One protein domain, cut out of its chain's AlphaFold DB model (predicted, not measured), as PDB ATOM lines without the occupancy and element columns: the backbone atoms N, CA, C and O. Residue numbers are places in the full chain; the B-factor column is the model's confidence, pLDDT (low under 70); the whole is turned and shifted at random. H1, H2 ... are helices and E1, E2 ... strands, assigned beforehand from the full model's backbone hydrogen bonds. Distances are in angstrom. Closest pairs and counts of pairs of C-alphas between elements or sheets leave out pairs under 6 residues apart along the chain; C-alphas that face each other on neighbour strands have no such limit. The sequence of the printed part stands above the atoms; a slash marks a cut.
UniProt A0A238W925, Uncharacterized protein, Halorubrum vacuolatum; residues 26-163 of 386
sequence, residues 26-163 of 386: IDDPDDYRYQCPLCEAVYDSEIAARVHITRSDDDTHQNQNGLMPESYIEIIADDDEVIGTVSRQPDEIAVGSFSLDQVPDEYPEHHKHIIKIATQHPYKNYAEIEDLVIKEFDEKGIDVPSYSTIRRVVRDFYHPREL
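Overview. This is residues 26 to 163 of the 386 residues of an uncharacterized protein of Halorubrum vacuolatum (UniProt A0A238W925). A small three-stranded sheet, E1 E2 E3, makes one end of the model and three crossed helices, H2, H3 and H4, make the other; H1 sits between them, over one face of the sheet. The printed part has 138 residues, with E1 H1 E2 E3 H2 H3 H4 along the chain; the sheet is antiparallel. The class is mixed, helices and strands, with under half of the residues in named elements. The whole is compact, with a radius of gyration of the C-alphas of 14.9 A and spans of 43 by 33 by 33 A.

Arrangement. Start at E1, residues 32 to 35, antiparallel to E2, residues 72 to 77; N 33 and O 76 are 2.9 A apart, within hydrogen-bond range. E2 forms a hairpin with E3, residues 82 to 87, where N 75 and O 84 are 2.8 A apart, also within range. H1, residues 46 to 55, is on this sheet at a height of 8.7 A, making two layers, a helix on one face of a sheet; its closest C-alpha pair with E2 is Ala 49 and Ile 73, 7.1 A. H2, residues 109 to 120, touches H4, residues 147 to 158, at a steep tilt of 68 degrees, only just short of perpendicular, the closest C-alphas being Ile 115 and Val 154, 5.9 A. H3, residues 126 to 140, touches H2 with residues 129 to 133 alone, closest at C-alphas 133 and 114, 6.3 A. In H1, H2, H3 and H4 every O i to N i+4 pair is within hydrogen-bond range.

Along the chain. Find C-alpha 32 at (44.132, 17.541, 17.442), where E1 begins its 9.8 A. H1 measures 14.3 A, E2 16.5 A, E3 14.6 A, H2 16.6 A and H3 20.8 A. H4 runs 16.6 A to C-alpha 158 at (32.641, 5.450, 8.166).

Size, cuts and confidence. The printed part has no cut; the C-alphas farthest apart, Glu 81 and Gly 141, stand 43.7 A from each other. The links H1 to E2 and E3 to H2 are long. Look for pLDDT under 70 at residues 162 to 163.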
ATOM      1  N   ILE A  26      47.605  18.099  26.197       70.56
ATOM      2  CA  ILE A  26      47.197  18.941  25.083       70.56
ATOM      3  C   ILE A  26      46.259  19.990  25.673       70.56
ATOM      4  O   ILE A  26      45.187  19.663  26.186       70.56
ATOM      5  N   ASP A  27      46.722  21.239  25.667       76.06
ATOM      6  CA  ASP A  27      46.061  22.367  26.330       76.06
ATOM      7  C   ASP A  27      44.706  22.732  25.687       76.06
ATOM      8  O   ASP A  27      43.863  23.329  26.363       76.06
ATOM      9  N   ASP A  28      44.479  22.347  24.424       79.56
ATOM     10  CA  ASP A  28      43.233  22.581  23.690       79.56
ATOM     11  C   ASP A  28      42.741  21.293  22.990       79.56
ATOM     12  O   ASP A  28      43.453  20.736  22.152       79.56
ATOM     13  N   PRO A  29      41.549  20.763  23.327       71.81
ATOM     14  CA  PRO A  29      40.972  19.611  22.636       71.81
ATOM     15  C   PRO A  29      40.682  19.856  21.150       71.81
ATOM     16  O   PRO A  29      40.523  18.876  20.428       71.81
ATOM     17  N   ASP A  30      40.622  21.114  20.706       80.12
ATOM     18  CA  ASP A  30      40.368  21.459  19.304       80.12
ATOM     19  C   ASP A  30      41.648  21.415  18.432       80.12
ATOM     20  O   ASP A  30      41.541  21.481  17.210       80.12
ATOM     21  N   ASP A  31      42.841  21.256  19.028       88.56
ATOM     22  CA  ASP A  31      44.143  21.293  18.326       88.56
ATOM     23  C   ASP A  31      44.589  19.927  17.754       88.56
ATOM     24  O   ASP A  31      45.700  19.786  17.226       88.56
ATOM     25  N   TYR A  32      43.776  18.877  17.910       93.56
ATOM     26  CA  TYR A  32      44.132  17.541  17.442       93.56
ATOM     27  C   TYR A  32      42.933  16.722  16.983       93.56
ATOM     28  O   TYR A  32      41.793  16.918  17.396       93.56
ATOM     29  N   ARG A  33      43.218  15.743  16.125       96.12
ATOM     30  CA  ARG A  33      42.237  14.804  15.576       96.12
ATOM     31  C   ARG A  33      42.735  13.371  15.716       96.12
ATOM     32  O   ARG A  33      43.891  13.110  16.052       96.12
ATOM     33  N   TYR A  34      41.839  12.428  15.470       96.94
ATOM     34  CA  TYR A  34      42.079  11.000  15.608       96.94
ATOM     35  C   TYR A  34      42.093  10.335  14.237       96.94
ATOM     36  O   TYR A  34      41.084  10.337  13.533       96.94
ATOM     37  N   GLN A  35      43.222   9.741  13.875       97.00
ATOM     38  CA  GLN A  35      43.423   9.066  12.602       97.00
ATOM     39  C   GLN A  35      43.397   7.544  12.778       97.00
ATOM     40  O   GLN A  35      43.933   6.986  13.742       97.00
ATOM     41  N   CYS A  36      42.746   6.858  11.840       97.19
ATOM     42  CA  CYS A  36      42.832   5.408  11.729       97.19
ATOM     43  C   CYS A  36      44.279   4.998  11.382       97.19
ATOM     44  O   CYS A  36      44.847   5.556  10.459       97.19
ATOM     45  N   PRO A  37      44.901   4.005  12.037       96.44
ATOM     46  CA  PRO A  37      46.249   3.569  11.653       96.44
ATOM     47  C   PRO A  37      46.270   2.646  10.420       96.44
ATOM     48  O   PRO A  37      47.338   2.220   9.983       96.44
ATOM     49  N   LEU A  38      45.097   2.249   9.907       94.94
ATOM     50  CA  LEU A  38      44.949   1.303   8.792       94.94
ATOM     51  C   LEU A  38      44.627   1.997   7.462       94.94
ATOM     52  O   LEU A  38      44.860   1.417   6.403       94.94
ATOM     53  N   CYS A  39      44.087   3.214   7.519       93.38
ATOM     54  CA  CYS A  39      43.795   4.063   6.367       93.38
ATOM     55  C   CYS A  39      43.879   5.540   6.772       93.38
ATOM     56  O   CYS A  39      43.992   5.863   7.944       93.38
ATOM     57  N   GLU A  40      43.749   6.466   5.831       91.38
ATOM     58  CA  GLU A  40      43.927   7.898   6.109       91.38
ATOM     59  C   GLU A  40      42.685   8.589   6.713       91.38
ATOM     60  O   GLU A  40      42.612   9.817   6.744       91.38
ATOM     61  N   ALA A  41      41.683   7.841   7.185       94.56
ATOM     62  CA  ALA A  41      40.461   8.419   7.740       94.56
ATOM     63  C   ALA A  41      40.727   9.161   9.064       94.56
ATOM     64  O   ALA A  41      41.258   8.582  10.014       94.56
ATOM     65  N   VAL A  42      40.291  10.422   9.136       95.62
ATOM     66  CA  VAL A  42      40.460  11.320  10.290       95.62
ATOM     67  C   VAL A  42      39.101  11.688  10.887       95.62
ATOM     68  O   VAL A  42      38.154  11.975  10.155       95.62
ATOM     69  N   TYR A  43      39.019  11.712  12.218       96.19
ATOM     70  CA  TYR A  43      37.813  12.019  12.986       96.19
ATOM     71  C   TYR A  43      38.109  12.961  14.154       96.19
ATOM     72  O   TYR A  43      39.156  12.869  14.788       96.19
ATOM     73  N   ASP A  44      37.124  13.772  14.535       95.44
ATOM     74  CA  ASP A  44      37.218  14.668  15.701       95.44
ATOM     75  C   ASP A  44      37.037  13.923  17.043       95.44
ATOM     76  O   ASP A  44      37.180  14.487  18.124       95.44
ATOM     77  N   SER A  45      36.695  12.630  17.005       96.31
ATOM     78  CA  SER A  45      36.423  11.816  18.194       96.31
ATOM     79  C   SER A  45      37.115  10.460  18.124       96.31
ATOM     80  O   SER A  45      36.939   9.716  17.155       96.31
ATOM     81  N   GLU A  46      37.806  10.087  19.207       96.88
ATOM     82  CA  GLU A  46      38.433   8.766  19.372       96.88
ATOM     83  C   GLU A  46      37.416   7.638  19.133       96.88
ATOM     84  O   GLU A  46      37.717   6.639  18.481       96.88
ATOM     85  N   ILE A  47      36.183   7.805  19.631       98.00
ATOM     86  CA  ILE A  47      35.124   6.795  19.508       98.00
ATOM     87  C   ILE A  47      34.759   6.592  18.034       98.00
ATOM     88  O   ILE A  47      34.614   5.453  17.599       98.00
ATOM     89  N   ALA A  48      34.636   7.672  17.257       97.94
ATOM     90  CA  ALA A  48      34.318   7.573  15.836       97.94
ATOM     91  C   ALA A  48      35.433   6.854  15.060       97.94
ATOM     92  O   ALA A  48      35.126   5.939  14.299       97.94
ATOM     93  N   ALA A  49      36.704   7.176  15.332       97.81
ATOM     94  CA  ALA A  49      37.853   6.503  14.721       97.81
ATOM     95  C   ALA A  49      37.916   5.003  15.068       97.81
ATOM     96  O   ALA A  49      38.167   4.165  14.204       97.81
ATOM     97  N   ARG A  50      37.611   4.620  16.314       97.94
ATOM     98  CA  ARG A  50      37.525   3.200  16.704       97.94
ATOM     99  C   ARG A  50      36.363   2.479  16.029       97.94
ATOM    100  O   ARG A  50      36.526   1.356  15.557       97.94
ATOM    101  N   VAL A  51      35.186   3.105  15.980       98.12
ATOM    102  CA  VAL A  51      34.018   2.508  15.322       98.12
ATOM    103  C   VAL A  51      34.243   2.378  13.819       98.12
ATOM    104  O   VAL A  51      33.826   1.372  13.254       98.12
ATOM    105  N   HIS A  52      34.941   3.326  13.192       97.75
ATOM    106  CA  HIS A  52      35.400   3.202  11.814       97.75
ATOM    107  C   HIS A  52      36.175   1.897  11.608       97.75
ATOM    108  O   HIS A  52      35.740   1.083  10.805       97.75
ATOM    109  N   ILE A  53      37.206   1.618  12.417       97.69
ATOM    110  CA  ILE A  53      37.972   0.362  12.305       97.69
ATOM    111  C   ILE A  53      37.071  -0.874  12.390       97.69
ATOM    112  O   ILE A  53      37.255  -1.824  11.640       97.69
ATOM    113  N   THR A  54      36.100  -0.874  13.306       97.69
ATOM    114  CA  THR A  54      35.183  -2.009  13.497       97.69
ATOM    115  C   THR A  54      34.138  -2.146  12.381       97.69
ATOM    116  O   THR A  54      33.653  -3.251  12.142       97.69
ATOM    117  N   ARG A  55      33.721  -1.043  11.747       96.25
ATOM    118  CA  ARG A  55      32.633  -1.021  10.751       96.25
ATOM    119  C   ARG A  55      33.115  -1.062   9.308       96.25
ATOM    120  O   ARG A  55      32.313  -1.419   8.441       96.25
ATOM    121  N   SER A  56      34.355  -0.668   9.050       94.81
ATOM    122  CA  SER A  56      34.962  -0.746   7.729       94.81
ATOM    123  C   SER A  56      35.013  -2.201   7.260       94.81
ATOM    124  O   SER A  56      35.368  -3.105   8.013       94.81
ATOM    125  N   ASP A  57      34.599  -2.428   6.017       90.00
ATOM    126  CA  ASP A  57      34.473  -3.749   5.387       90.00
ATOM    127  C   ASP A  57      35.456  -3.936   4.225       90.00
ATOM    128  O   ASP A  57      35.352  -4.905   3.473       90.00
ATOM    129  N   ASP A  58      36.407  -3.014   4.080       89.94
ATOM    130  CA  ASP A  58      37.507  -3.145   3.135       89.94
ATOM    131  C   ASP A  58      38.576  -4.138   3.629       89.94
ATOM    132  O   ASP A  58      38.611  -4.565   4.788       89.94
ATOM    133  N   ASP A  59      39.462  -4.514   2.709       88.81
ATOM    134  CA  ASP A  59      40.479  -5.534   2.948       88.81
ATOM    135  C   ASP A  59      41.494  -5.126   4.034       88.81
ATOM    136  O   ASP A  59      42.054  -6.006   4.693       88.81
ATOM    137  N   THR A  60      41.744  -3.825   4.252       92.00
ATOM    138  CA  THR A  60      42.716  -3.363   5.262       92.00
ATOM    139  C   THR A  60      42.132  -3.383   6.672       92.00
ATOM    140  O   THR A  60      42.859  -3.650   7.632       92.00
ATOM    141  N   HIS A  61      40.818  -3.201   6.804       95.88
ATOM    142  CA  HIS A  61      40.090  -3.314   8.071       95.88
ATOM    143  C   HIS A  61      39.552  -4.723   8.347       95.88
ATOM    144  O   HIS A  61      39.041  -4.997   9.437       95.88
ATOM    145  N   GLN A  62      39.686  -5.653   7.399       93.25
ATOM    146  CA  GLN A  62      39.176  -7.006   7.566       93.25
ATOM    147  C   GLN A  62      39.770  -7.682   8.816       93.25
ATOM    148  O   GLN A  62      40.984  -7.814   8.975       93.25
ATOM    149  N   ASN A  63      38.890  -8.183   9.690       93.81
ATOM    150  CA  ASN A  63      39.229  -8.799  10.984       93.81
ATOM    151  C   ASN A  63      39.848  -7.841  12.017       93.81
ATOM    152  O   ASN A  63      40.427  -8.306  13.000       93.81
ATOM    153  N   GLN A  64      39.715  -6.530  11.824       96.88
ATOM    154  CA  GLN A  64      40.128  -5.527  12.796       96.88
ATOM    155  C   GLN A  64      38.929  -5.091  13.641       96.88
ATOM    156  O   GLN A  64      37.787  -5.057  13.187       96.88
ATOM    157  N   ASN A  65      39.173  -4.789  14.913       97.38
ATOM    158  CA  ASN A  65      38.139  -4.306  15.821       97.38
ATOM    159  C   ASN A  65      38.717  -3.172  16.665       97.38
ATOM    160  O   ASN A  65      39.480  -3.413  17.599       97.38
ATOM    161  N   GLY A  66      38.323  -1.937  16.350       97.19
ATOM    162  CA  GLY A  66      38.827  -0.729  17.005       97.19
ATOM    163  C   GLY A  66      38.497  -0.631  18.493       97.19
ATOM    164  O   GLY A  66      39.075   0.186  19.208       97.19
ATOM    165  N   LEU A  67      37.571  -1.464  18.973       97.38
ATOM    166  CA  LEU A  67      37.139  -1.517  20.370       97.38
ATOM    167  C   LEU A  67      37.908  -2.546  21.204       97.38
ATOM    168  O   LEU A  67      37.632  -2.692  22.393       97.38
ATOM    169  N   MET A  68      38.849  -3.264  20.592       96.56
ATOM    170  CA  MET A  68      39.719  -4.207  21.282       96.56
ATOM    171  C   MET A  68      41.024  -3.529  21.733       96.56
ATOM    172  O   MET A  68      41.493  -2.610  21.059       96.56
ATOM    173  N   PRO A  69      41.639  -3.971  22.846       93.56
ATOM    174  CA  PRO A  69      42.804  -3.302  23.429       93.56
ATOM    175  C   PRO A  69      44.055  -3.352  22.549       93.56
ATOM    176  O   PRO A  69      44.910  -2.472  22.637       93.56
ATOM    177  N   GLU A  70      44.173  -4.358  21.685       94.19
ATOM    178  CA  GLU A  70      45.233  -4.446  20.682       94.19
ATOM    179  C   GLU A  70      45.141  -3.359  19.603       94.19
ATOM    180  O   GLU A  70      46.143  -3.075  18.947       94.19
ATOM    181  N   SER A  71      43.971  -2.738  19.428       96.62
ATOM    182  CA  SER A  71      43.785  -1.657  18.470       96.62
ATOM    183  C   SER A  71      44.178  -0.312  19.080       96.62
ATOM    184  O   SER A  71      43.729   0.081  20.165       96.62
ATOM    185  N   TYR A  72      45.017   0.416  18.350       96.69
ATOM    186  CA  TYR A  72      45.419   1.777  18.672       96.69
ATOM    187  C   TYR A  72      44.843   2.757  17.647       96.69
ATOM    188  O   TYR A  72      44.467   2.371  16.547       96.69
ATOM    189  N   ILE A  73      44.759   4.025  18.034       97.81
ATOM    190  CA  ILE A  73      44.370   5.149  17.178       97.81
ATOM    191  C   ILE A  73      45.517   6.152  17.195       97.81
ATOM    192  O   ILE A  73      46.121   6.364  18.249       97.81
ATOM    193  N   GLU A  74      45.832   6.744  16.051       97.50
ATOM    194  CA  GLU A  74      46.844   7.794  15.949       97.50
ATOM    195  C   GLU A  74      46.218   9.143  16.306       97.50
ATOM    196  O   GLU A  74      45.076   9.430  15.953       97.50
ATOM    197  N   ILE A  75      46.947   9.953  17.067       96.88
ATOM    198  CA  ILE A  75      46.564  11.327  17.381       96.88
ATOM    199  C   ILE A  75      47.417  12.215  16.489       96.88
ATOM    200  O   ILE A  75      48.647  12.163  16.582       96.88
ATOM    201  N   ILE A  76      46.769  13.007  15.644       96.62
ATOM    202  CA  ILE A  76      47.426  13.924  14.714       96.62
ATOM    203  C   ILE A  76      47.146  15.371  15.101       96.62
ATOM    204  O   ILE A  76      46.049  15.692  15.560       96.62
ATOM    205  N   ALA A  77      48.141  16.232  14.919       95.31
ATOM    206  CA  ALA A  77      47.975  17.675  15.028       95.31
ATOM    207  C   ALA A  77      47.323  18.262  13.759       95.31
ATOM    208  O   ALA A  77      47.073  17.563  12.772       95.31
ATOM    209  N   ASP A  78      47.063  19.568  13.771       92.00
ATOM    210  CA  ASP A  78      46.505  20.313  12.632       92.00
ATOM    211  C   ASP A  78      47.371  20.296  11.362       92.00
ATOM    212  O   ASP A  78      46.860  20.522  10.264       92.00
ATOM    213  N   ASP A  79      48.677  20.056  11.490       91.81
ATOM    214  CA  ASP A  79      49.617  19.931  10.371       91.81
ATOM    215  C   ASP A  79      49.802  18.483   9.886       91.81
ATOM    216  O   ASP A  79      50.728  18.203   9.121       91.81
ATOM    217  N   ASP A  80      48.907  17.588  10.314       91.44
ATOM    218  CA  ASP A  80      48.905  16.152  10.035       91.44
ATOM    219  C   ASP A  80      50.151  15.409  10.581       91.44
ATOM    220  O   ASP A  80      50.416  14.264  10.206       91.44
ATOM    221  N   GLU A  81      50.922  16.013  11.501       94.94
ATOM    222  CA  GLU A  81      51.987  15.309  12.223       94.94
ATOM    223  C   GLU A  81      51.393  14.400  13.313       94.94
ATOM    224  O   GLU A  81      50.593  14.828  14.149       94.94
ATOM    225  N   VAL A  82      51.813  13.130  13.341       96.25
ATOM    226  CA  VAL A  82      51.428  12.178  14.394       96.25
ATOM    227  C   VAL A  82      52.126  12.554  15.702       96.25
ATOM    228  O   VAL A  82      53.325  12.330  15.876       96.25
ATOM    229  N   ILE A  83      51.356  13.082  16.653       96.06
ATOM    230  CA  ILE A  83      51.842  13.513  17.970       96.06
ATOM    231  C   ILE A  83      51.749  12.412  19.031       96.06
ATOM    232  O   ILE A  83      52.422  12.483  20.063       96.06
ATOM    233  N   GLY A  84      50.939  11.376  18.800       94.62
ATOM    234  CA  GLY A  84      50.767  10.293  19.761       94.62
ATOM    235  C   GLY A  84      49.924   9.131  19.256       94.62
ATOM    236  O   GLY A  84      49.438   9.120  18.131       94.62
ATOM    237  N   THR A  85      49.746   8.133  20.119       96.12
ATOM    238  CA  THR A  85      48.826   7.013  19.891       96.12
ATOM    239  C   THR A  85      48.023   6.738  21.156       96.12
ATOM    240  O   THR A  85      48.527   6.914  22.267       96.12
ATOM    241  N   VAL A  86      46.776   6.295  20.999       95.44
ATOM    242  CA  VAL A  86      45.889   5.925  22.107       95.44
ATOM    243  C   VAL A  86      45.390   4.489  21.959       95.44
ATOM    244  O   VAL A  86      44.801   4.098  20.952       95.44
ATOM    245  N   SER A  87      45.598   3.692  23.002       94.50
ATOM    246  CA  SER A  87      45.055   2.340  23.172       94.50
ATOM    247  C   SER A  87      44.317   2.301  24.511       94.50
ATOM    248  O   SER A  87      44.782   2.891  25.488       94.50
ATOM    249  N   ARG A  88      43.145   1.664  24.539       93.00
ATOM    250  CA  ARG A  88      42.256   1.588  25.707       93.00
ATOM    251  C   ARG A  88      41.716   0.181  25.874       93.00
ATOM    252  O   ARG A  88      41.550  -0.538  24.891       93.00
ATOM    253  N   GLN A  89      41.400  -0.196  27.107       94.31
ATOM    254  CA  GLN A  89      40.648  -1.424  27.356       94.31
ATOM    255  C   GLN A  89      39.177  -1.257  26.930       94.31
ATOM    256  O   GLN A  89      38.652  -0.142  26.972       94.31
ATOM    257  N   PRO A  90      38.473  -2.337  26.541       93.31
ATOM    258  CA  PRO A  90      37.087  -2.246  26.076       93.31
ATOM    259  C   PRO A  90      36.124  -1.590  27.076       93.31
ATOM    260  O   PRO A  90      35.185  -0.911  26.674       93.31
ATOM    261  N   ASP A  91      36.350  -1.770  28.379       93.56
ATOM    262  CA  ASP A  91      35.544  -1.186  29.456       93.56
ATOM    263  C   ASP A  91      35.808   0.311  29.683       93.56
ATOM    264  O   ASP A  91      34.963   1.009  30.243       93.56
ATOM    265  N   GLU A  92      36.941   0.824  29.203       94.38
ATOM    266  CA  GLU A  92      37.276   2.251  29.217       94.38
ATOM    267  C   GLU A  92      36.649   3.005  28.033       94.38
ATOM    268  O   GLU A  92      36.543   4.234  28.062       94.38
ATOM    269  N   ILE A  93      36.221   2.285  26.989       94.56
ATOM    270  CA  ILE A  93      35.633   2.868  25.781       94.56
ATOM    271  C   ILE A  93      34.118   2.992  25.968       94.56
ATOM    272  O   ILE A  93      33.331   2.088  25.680       94.56
ATOM    273  N   ALA A  94      33.681   4.161  26.425       95.50
ATOM    274  CA  ALA A  94      32.268   4.463  26.626       95.50
ATOM    275  C   ALA A  94      31.554   4.801  25.303       95.50
ATOM    276  O   ALA A  94      31.126   5.929  25.098       95.50
ATOM    277  N   VAL A  95      31.359   3.831  24.402       96.38
ATOM    278  CA  VAL A  95      30.708   4.067  23.090       96.38
ATOM    279  C   VAL A  95      29.335   4.756  23.233       96.38
ATOM    280  O   VAL A  95      28.970   5.631  22.450       96.38
ATOM    281  N   GLY A  96      28.586   4.424  24.290       96.19
ATOM    282  CA  GLY A  96      27.290   5.040  24.598       96.19
ATOM    283  C   GLY A  96      27.347   6.527  24.975       96.19
ATOM    284  O   GLY A  96      26.308   7.185  24.951       96.19
ATOM    285  N   SER A  97      28.523   7.075  25.303       95.88
ATOM    286  CA  SER A  97      28.689   8.510  25.557       95.88
ATOM    287  C   SER A  97      28.792   9.335  24.277       95.88
ATOM    288  O   SER A  97      28.818  10.557  24.379       95.88
ATOM    289  N   PHE A  98      28.841   8.698  23.099       97.19
ATOM    290  CA  PHE A  98      28.932   9.416  21.835       97.19
ATOM    291  C   PHE A  98      27.700  10.300  21.601       97.19
ATOM    292  O   PHE A  98      26.559   9.815  21.625       97.19
ATOM    293  N   SER A  99      27.926  11.594  21.391       97.19
ATOM    294  CA  SER A  99      26.890  12.627  21.311       97.19
ATOM    295  C   SER A  99      26.881  13.356  19.960       97.19
ATOM    296  O   SER A  99      27.761  13.176  19.125       97.19
ATOM    297  N   LEU A 100      25.823  14.132  19.691       97.19
ATOM    298  CA  LEU A 100      25.607  14.768  18.377       97.19
ATOM    299  C   LEU A 100      26.590  15.906  18.077       97.19
ATOM    300  O   LEU A 100      26.814  16.222  16.914       97.19
ATOM    301  N   ASP A 101      27.129  16.537  19.116       96.56
ATOM    302  CA  ASP A 101      28.166  17.571  19.052       96.56
ATOM    303  C   ASP A 101      29.529  17.013  18.632       96.56
ATOM    304  O   ASP A 101      30.352  17.764  18.132       96.56
ATOM    305  N   GLN A 102      29.736  15.698  18.739       95.56
ATOM    306  CA  GLN A 102      30.931  15.021  18.221       95.56
ATOM    307  C   GLN A 102      30.812  14.643  16.735       95.56
ATOM    308  O   GLN A 102      31.717  14.021  16.183       95.56
ATOM    309  N   VAL A 103      29.678  14.948  16.092       96.00
ATOM    310  CA  VAL A 103      29.479  14.751  14.651       96.00
ATOM    311  C   VAL A 103      29.676  16.096  13.944       96.00
ATOM    312  O   VAL A 103      29.014  17.061  14.351       96.00
ATOM    313  N   PRO A 104      30.474  16.164  12.855       95.12
ATOM    314  CA  PRO A 104      30.743  17.410  12.143       95.12
ATOM    315  C   PRO A 104      29.471  18.187  11.792       95.12
ATOM    316  O   PRO A 104      28.451  17.615  11.387       95.12
ATOM    317  N   ASP A 105      29.527  19.510  11.932       95.44
ATOM    318  CA  ASP A 105      28.388  20.415  11.714       95.44
ATOM    319  C   ASP A 105      27.875  20.460  10.274       95.44
ATOM    320  O   ASP A 105      26.756  20.903  10.017       95.44
ATOM    321  N   GLU A 106      28.662  19.930   9.345       94.19
ATOM    322  CA  GLU A 106      28.315  19.746   7.939       94.19
ATOM    323  C   GLU A 106      27.110  18.818   7.742       94.19
ATOM    324  O   GLU A 106      26.361  18.943   6.768       94.19
ATOM    325  N   TYR A 107      26.917  17.871   8.665       95.75
ATOM    326  CA  TYR A 107      25.847  16.893   8.574       95.75
ATOM    327  C   TYR A 107      24.515  17.496   9.047       95.75
ATOM    328  O   TYR A 107      24.422  18.012  10.165       95.75
ATOM    329  N   PRO A 108      23.435  17.371   8.248       96.44
ATOM    330  CA  PRO A 108      22.082  17.676   8.698       96.44
ATOM    331  C   PRO A 108      21.726  16.941   9.996       96.44
ATOM    332  O   PRO A 108      22.143  15.803  10.202       96.44
ATOM    333  N   GLU A 109      20.878  17.540  10.833       95.88
ATOM    334  CA  GLU A 109      20.522  17.001  12.158       95.88
ATOM    335  C   GLU A 109      20.048  15.534  12.120       95.88
ATOM    336  O   GLU A 109      20.503  14.706  12.907       95.88
ATOM    337  N   HIS A 110      19.212  15.164  11.144       96.56
ATOM    338  CA  HIS A 110      18.773  13.777  10.967       96.56
ATOM    339  C   HIS A 110      19.928  12.829  10.591       96.56
ATOM    340  O   HIS A 110      19.963  11.698  11.066       96.56
ATOM    341  N   HIS A 111      20.914  13.275   9.805       97.75
ATOM    342  CA  HIS A 111      22.121  12.483   9.545       97.75
ATOM    343  C   HIS A 111      22.973  12.327  10.806       97.75
ATOM    344  O   HIS A 111      23.451  11.225  11.065       97.75
ATOM    345  N   LYS A 112      23.107  13.380  11.628       98.06
ATOM    346  CA  LYS A 112      23.828  13.296  12.908       98.06
ATOM    347  C   LYS A 112      23.229  12.226  13.824       98.06
ATOM    348  O   LYS A 112      23.972  11.469  14.444       98.06
ATOM    349  N   HIS A 113      21.900  12.105  13.869       98.19
ATOM    350  CA  HIS A 113      21.238  11.029  14.614       98.19
ATOM    351  C   HIS A 113      21.553   9.635  14.065       98.19
ATOM    352  O   HIS A 113      21.869   8.743  14.847       98.19
ATOM    353  N   ILE A 114      21.509   9.449  12.742       98.50
ATOM    354  CA  ILE A 114      21.861   8.169  12.108       98.50
ATOM    355  C   ILE A 114      23.303   7.775  12.448       98.50
ATOM    356  O   ILE A 114      23.546   6.640  12.853       98.50
ATOM    357  N   ILE A 115      24.242   8.720  12.323       98.44
ATOM    358  CA  ILE A 115      25.658   8.510  12.645       98.44
ATOM    359  C   ILE A 115      25.799   8.128  14.113       98.44
ATOM    360  O   ILE A 115      26.371   7.088  14.403       98.44
ATOM    361  N   LYS A 116      25.199   8.894  15.031       98.31
ATOM    362  CA  LYS A 116      25.225   8.595  16.466       98.31
ATOM    363  C   LYS A 116      24.744   7.173  16.769       98.31
ATOM    364  O   LYS A 116      25.404   6.468  17.529       98.31
ATOM    365  N   ILE A 117      23.618   6.746  16.194       98.50
ATOM    366  CA  ILE A 117      23.081   5.391  16.394       98.50
ATOM    367  C   ILE A 117      24.071   4.347  15.874       98.50
ATOM    368  O   ILE A 117      24.379   3.390  16.580       98.50
ATOM    369  N   ALA A 118      24.627   4.546  14.677       98.38
ATOM    370  CA  ALA A 118      25.643   3.654  14.130       98.38
ATOM    371  C   ALA A 118      26.915   3.607  14.998       98.38
ATOM    372  O   ALA A 118      27.443   2.516  15.218       98.38
ATOM    373  N   THR A 119      27.347   4.742  15.566       98.38
ATOM    374  CA  THR A 119      28.465   4.803  16.517       98.38
ATOM    375  C   THR A 119      28.179   3.963  17.750       98.38
ATOM    376  O   THR A 119      29.008   3.161  18.158       98.38
ATOM    377  N   GLN A 120      26.991   4.120  18.334       98.31
ATOM    378  CA  GLN A 120      26.578   3.436  19.561       98.31
ATOM    379  C   GLN A 120      26.361   1.928  19.374       98.31
ATOM    380  O   GLN A 120      26.328   1.178  20.354       98.31
ATOM    381  N   HIS A 121      26.255   1.471  18.125       98.38
ATOM    382  CA  HIS A 121      25.957   0.093  17.759       98.38
ATOM    383  C   HIS A 121      26.935  -0.449  16.697       98.38
ATOM    384  O   HIS A 121      26.522  -0.870  15.615       98.38
ATOM    385  N   PRO A 122      28.242  -0.509  17.012       97.62
ATOM    386  CA  PRO A 122      29.308  -0.777  16.045       97.62
ATOM    387  C   PRO A 122      29.157  -2.129  15.337       97.62
ATOM    388  O   PRO A 122      29.394  -2.218  14.138       97.62
ATOM    389  N   TYR A 123      28.676  -3.157  16.042       97.00
ATOM    390  CA  TYR A 123      28.522  -4.521  15.520       97.00
ATOM    391  C   TYR A 123      27.198  -4.782  14.788       97.00
ATOM    392  O   TYR A 123      26.965  -5.898  14.329       97.00
ATOM    393  N   LYS A 124      26.300  -3.793  14.719       98.00
ATOM    394  CA  LYS A 124      24.989  -3.952  14.084       98.00
ATOM    395  C   LYS A 124      25.087  -3.765  12.576       98.00
ATOM    396  O   LYS A 124      25.723  -2.821  12.090       98.00
ATOM    397  N   ASN A 125      24.436  -4.660  11.837       97.06
ATOM    398  CA  ASN A 125      24.345  -4.546  10.385       97.06
ATOM    399  C   ASN A 125      23.375  -3.417   9.980       97.06
ATOM    400  O   ASN A 125      22.665  -2.861  10.814       97.06
ATOM    401  N   TYR A 126      23.339  -3.056   8.695       97.50
ATOM    402  CA  TYR A 126      22.535  -1.919   8.228       97.50
ATOM    403  C   TYR A 126      21.027  -2.053   8.485       97.50
ATOM    404  O   TYR A 126      20.391  -1.034   8.735       97.50
ATOM    405  N   ALA A 127      20.467  -3.264   8.448       97.62
ATOM    406  CA  ALA A 127      19.049  -3.482   8.734       97.62
ATOM    407  C   ALA A 127      18.751  -3.268  10.225       97.62
ATOM    408  O   ALA A 127      17.823  -2.552  10.582       97.62
ATOM    409  N   GLU A 128      19.608  -3.784  11.108       98.44
ATOM    410  CA  GLU A 128      19.463  -3.547  12.548       98.44
ATOM    411  C   GLU A 128      19.666  -2.066  12.916       98.44
ATOM    412  O   GLU A 128      19.019  -1.558  13.830       98.44
ATOM    413  N   ILE A 129      20.559  -1.357  12.213       98.44
ATOM    414  CA  ILE A 129      20.712   0.096  12.366       98.44
ATOM    415  C   ILE A 129      19.452   0.830  11.898       98.44
ATOM    416  O   ILE A 129      19.033   1.769  12.569       98.44
ATOM    417  N   GLU A 130      18.831   0.415  10.792       98.31
ATOM    418  CA  GLU A 130      17.554   0.982  10.341       98.31
ATOM    419  C   GLU A 130      16.462   0.829  11.406       98.31
ATOM    420  O   GLU A 130      15.827   1.824  11.748       98.31
ATOM    421  N   ASP A 131      16.298  -0.359  11.991       98.44
ATOM    422  CA  ASP A 131      15.307  -0.592  13.051       98.44
ATOM    423  C   ASP A 131      15.518   0.340  14.257       98.44
ATOM    424  O   ASP A 131      14.566   0.884  14.828       98.44
ATOM    425  N   LEU A 132      16.779   0.563  14.639       98.50
ATOM    426  CA  LEU A 132      17.142   1.476  15.725       98.50
ATOM    427  C   LEU A 132      16.878   2.943  15.361       98.50
ATOM    428  O   LEU A 132      16.385   3.699  16.200       98.50
ATOM    429  N   VAL A 133      17.157   3.335  14.113       98.25
ATOM    430  CA  VAL A 133      16.854   4.672  13.581       98.25
ATOM    431  C   VAL A 133      15.351   4.920  13.579       98.25
ATOM    432  O   VAL A 133      14.929   5.942  14.112       98.25
ATOM    433  N   ILE A 134      14.548   3.991  13.047       98.25
ATOM    434  CA  ILE A 134      13.080   4.080  13.035       98.25
ATOM    435  C   ILE A 134      12.572   4.324  14.455       98.25
ATOM    436  O   ILE A 134      11.848   5.286  14.701       98.25
ATOM    437  N   LYS A 135      13.025   3.507  15.411       98.38
ATOM    438  CA  LYS A 135      12.610   3.621  16.808       98.38
ATOM    439  C   LYS A 135      12.974   4.976  17.428       98.38
ATOM    440  O   LYS A 135      12.118   5.609  18.041       98.38
ATOM    441  N   GLU A 136      14.224   5.431  17.291       97.56
ATOM    442  CA  GLU A 136      14.653   6.716  17.869       97.56
ATOM    443  C   GLU A 136      13.935   7.906  17.208       97.56
ATOM    444  O   GLU A 136      13.626   8.896  17.875       97.56
ATOM    445  N   PHE A 137      13.651   7.821  15.907       97.88
ATOM    446  CA  PHE A 137      12.973   8.879  15.160       97.88
ATOM    447  C   PHE A 137      11.484   8.945  15.506       97.88
ATOM    448  O   PHE A 137      10.976  10.046  15.732       97.88
ATOM    449  N   ASP A 138      10.819   7.798  15.660       97.81
ATOM    450  CA  ASP A 138       9.433   7.706  16.128       97.81
ATOM    451  C   ASP A 138       9.274   8.300  17.533       97.81
ATOM    452  O   ASP A 138       8.364   9.097  17.781       97.81
ATOM    453  N   GLU A 139      10.192   7.981  18.454       97.81
ATOM    454  CA  GLU A 139      10.198   8.530  19.818       97.81
ATOM    455  C   GLU A 139      10.365  10.061  19.838       97.81
ATOM    456  O   GLU A 139       9.848  10.738  20.732       97.81
ATOM    457  N   LYS A 140      11.060  10.620  18.842       96.25
ATOM    458  CA  LYS A 140      11.325  12.062  18.707       96.25
ATOM    459  C   LYS A 140      10.342  12.798  17.800       96.25
ATOM    460  O   LYS A 140      10.372  14.028  17.762       96.25
ATOM    461  N   GLY A 141       9.480  12.079  17.084       97.06
ATOM    462  CA  GLY A 141       8.584  12.649  16.079       97.06
ATOM    463  C   GLY A 141       9.318  13.241  14.870       97.06
ATOM    464  O   GLY A 141       8.866  14.246  14.320       97.06
ATOM    465  N   ILE A 142      10.456  12.657  14.488       96.19
ATOM    466  CA  ILE A 142      11.230  13.028  13.294       96.19
ATOM    467  C   ILE A 142      10.792  12.124  12.136       96.19
ATOM    468  O   ILE A 142      10.537  10.941  12.336       96.19
ATOM    469  N   ASP A 143      10.707  12.671  10.921       97.06
ATOM    470  CA  ASP A 143      10.387  11.875   9.732       97.06
ATOM    471  C   ASP A 143      11.512  10.877   9.424       97.06
ATOM    472  O   ASP A 143      12.686  11.254   9.357       97.06
ATOM    473  N   VAL A 144      11.148   9.607   9.254       96.75
ATOM    474  CA  VAL A 144      12.095   8.503   9.090       96.75
ATOM    475  C   VAL A 144      12.651   8.506   7.659       96.75
ATOM    476  O   VAL A 144      11.892   8.362   6.697       96.75
ATOM    477  N   PRO A 145      13.978   8.625   7.474       95.88
ATOM    478  CA  PRO A 145      14.592   8.519   6.158       95.88
ATOM    479  C   PRO A 145      14.473   7.102   5.588       95.88
ATOM    480  O   PRO A 145      14.397   6.124   6.321       95.88
ATOM    481  N   SER A 146      14.540   6.969   4.263       97.19
ATOM    482  CA  SER A 146      14.565   5.640   3.635       97.19
ATOM    483  C   SER A 146      15.791   4.818   4.062       97.19
ATOM    484  O   SER A 146      16.868   5.395   4.256       97.19
ATOM    485  N   TYR A 147      15.681   3.482   4.059       96.56
ATOM    486  CA  TYR A 147      16.808   2.550   4.232       96.56
ATOM    487  C   TYR A 147      18.059   2.962   3.443       96.56
ATOM    488  O   TYR A 147      19.176   3.008   3.958       96.56
ATOM    489  N   SER A 148      17.864   3.316   2.167       94.56
ATOM    490  CA  SER A 148      18.952   3.709   1.267       94.56
ATOM    491  C   SER A 148      19.682   4.969   1.741       94.56
ATOM    492  O   SER A 148      20.902   5.059   1.605       94.56
ATOM    493  N   THR A 149      18.954   5.911   2.348       96.56
ATOM    494  CA  THR A 149      19.515   7.120   2.952       96.56
ATOM    495  C   THR A 149      20.318   6.766   4.195       96.56
ATOM    496  O   THR A 149      21.456   7.209   4.306       96.56
ATOM    497  N   ILE A 150      19.769   5.936   5.087       97.94
ATOM    498  CA  ILE A 150      20.443   5.489   6.317       97.94
ATOM    499  C   ILE A 150      21.764   4.807   5.970       97.94
ATOM    500  O   ILE A 150      22.825   5.235   6.421       97.94
ATOM    501  N   ARG A 151      21.717   3.807   5.084       96.94
ATOM    502  CA  ARG A 151      22.907   3.097   4.611       96.94
ATOM    503  C   ARG A 151      23.928   4.050   3.995       96.94
ATOM    504  O   ARG A 151      25.112   3.935   4.296       96.94
ATOM    505  N   ARG A 152      23.483   4.980   3.142       94.94
ATOM    506  CA  ARG A 152      24.374   5.957   2.510       94.94
ATOM    507  C   ARG A 152      25.049   6.843   3.551       94.94
ATOM    508  O   ARG A 152      26.250   7.004   3.470       94.94
ATOM    509  N   VAL A 153      24.313   7.367   4.528       96.88
ATOM    510  CA  VAL A 153      24.862   8.235   5.584       96.88
ATOM    511  C   VAL A 153      25.899   7.500   6.425       96.88
ATOM    512  O   VAL A 153      26.989   8.021   6.630       96.88
ATOM    513  N   VAL A 154      25.585   6.283   6.876       97.38
ATOM    514  CA  VAL A 154      26.517   5.477   7.680       97.38
ATOM    515  C   VAL A 154      27.777   5.153   6.882       97.38
ATOM    516  O   VAL A 154      28.880   5.316   7.395       97.38
ATOM    517  N   ARG A 155      27.623   4.731   5.623       94.75
ATOM    518  CA  ARG A 155      28.754   4.418   4.752       94.75
ATOM    519  C   ARG A 155      29.569   5.661   4.410       94.75
ATOM    520  O   ARG A 155      30.777   5.609   4.463       94.75
ATOM    521  N   ASP A 156      28.943   6.778   4.062       93.19
ATOM    522  CA  ASP A 156      29.678   7.989   3.690       93.19
ATOM    523  C   ASP A 156      30.477   8.552   4.890       93.19
ATOM    524  O   ASP A 156      31.525   9.153   4.681       93.19
ATOM    525  N   PHE A 157      30.019   8.320   6.131       96.06
ATOM    526  CA  PHE A 157      30.727   8.727   7.350       96.06
ATOM    527  C   PHE A 157      31.865   7.775   7.755       96.06
ATOM    528  O   PHE A 157      32.940   8.250   8.101       96.06
ATOM    529  N   TYR A 158      31.643   6.452   7.733       96.12
ATOM    530  CA  TYR A 158      32.641   5.450   8.166       96.12
ATOM    531  C   TYR A 158      33.455   4.836   7.046       96.12
ATOM    532  O   TYR A 158      34.431   4.154   7.299       96.12
ATOM    533  N   HIS A 159      33.087   5.082   5.811       90.25
ATOM    534  CA  HIS A 159      33.929   4.838   4.664       90.25
ATOM    535  C   HIS A 159      34.073   6.193   4.011       90.25
ATOM    536  O   HIS A 159      33.546   6.377   2.901       90.25
ATOM    537  N   PRO A 160      34.706   7.171   4.715       82.25
ATOM    538  CA  PRO A 160      35.082   8.398   4.053       82.25
ATOM    539  C   PRO A 160      35.858   7.892   2.865       82.25
ATOM    540  O   PRO A 160      36.815   7.132   3.032       82.25
ATOM    541  N   ARG A 161      35.323   8.152   1.666       70.19
ATOM    542  CA  ARG A 161      36.002   7.732   0.452       70.19
ATOM    543  C   ARG A 161      37.385   8.287   0.679       70.19
ATOM    544  O   ARG A 161      37.492   9.513   0.803       70.19
ATOM    545  N   GLU A 162      38.388   7.405   0.806       57.66
ATOM    546  CA  GLU A 162      39.759   7.841   0.650       57.66
ATOM    547  C   GLU A 162      39.636   8.793  -0.522       57.66
ATOM    548  O   GLU A 162      38.993   8.457  -1.533       57.66
ATOM    549  N   LEU A 163      40.185   9.993  -0.413       52.47
ATOM    550  CA  LEU A 163      40.282  10.835  -1.591       52.47
ATOM    551  C   LEU A 163      41.152  10.141  -2.664       52.47
ATOM    552  O   LEU A 163      41.606  10.816  -3.569       52.47
TER     553      LEU A 163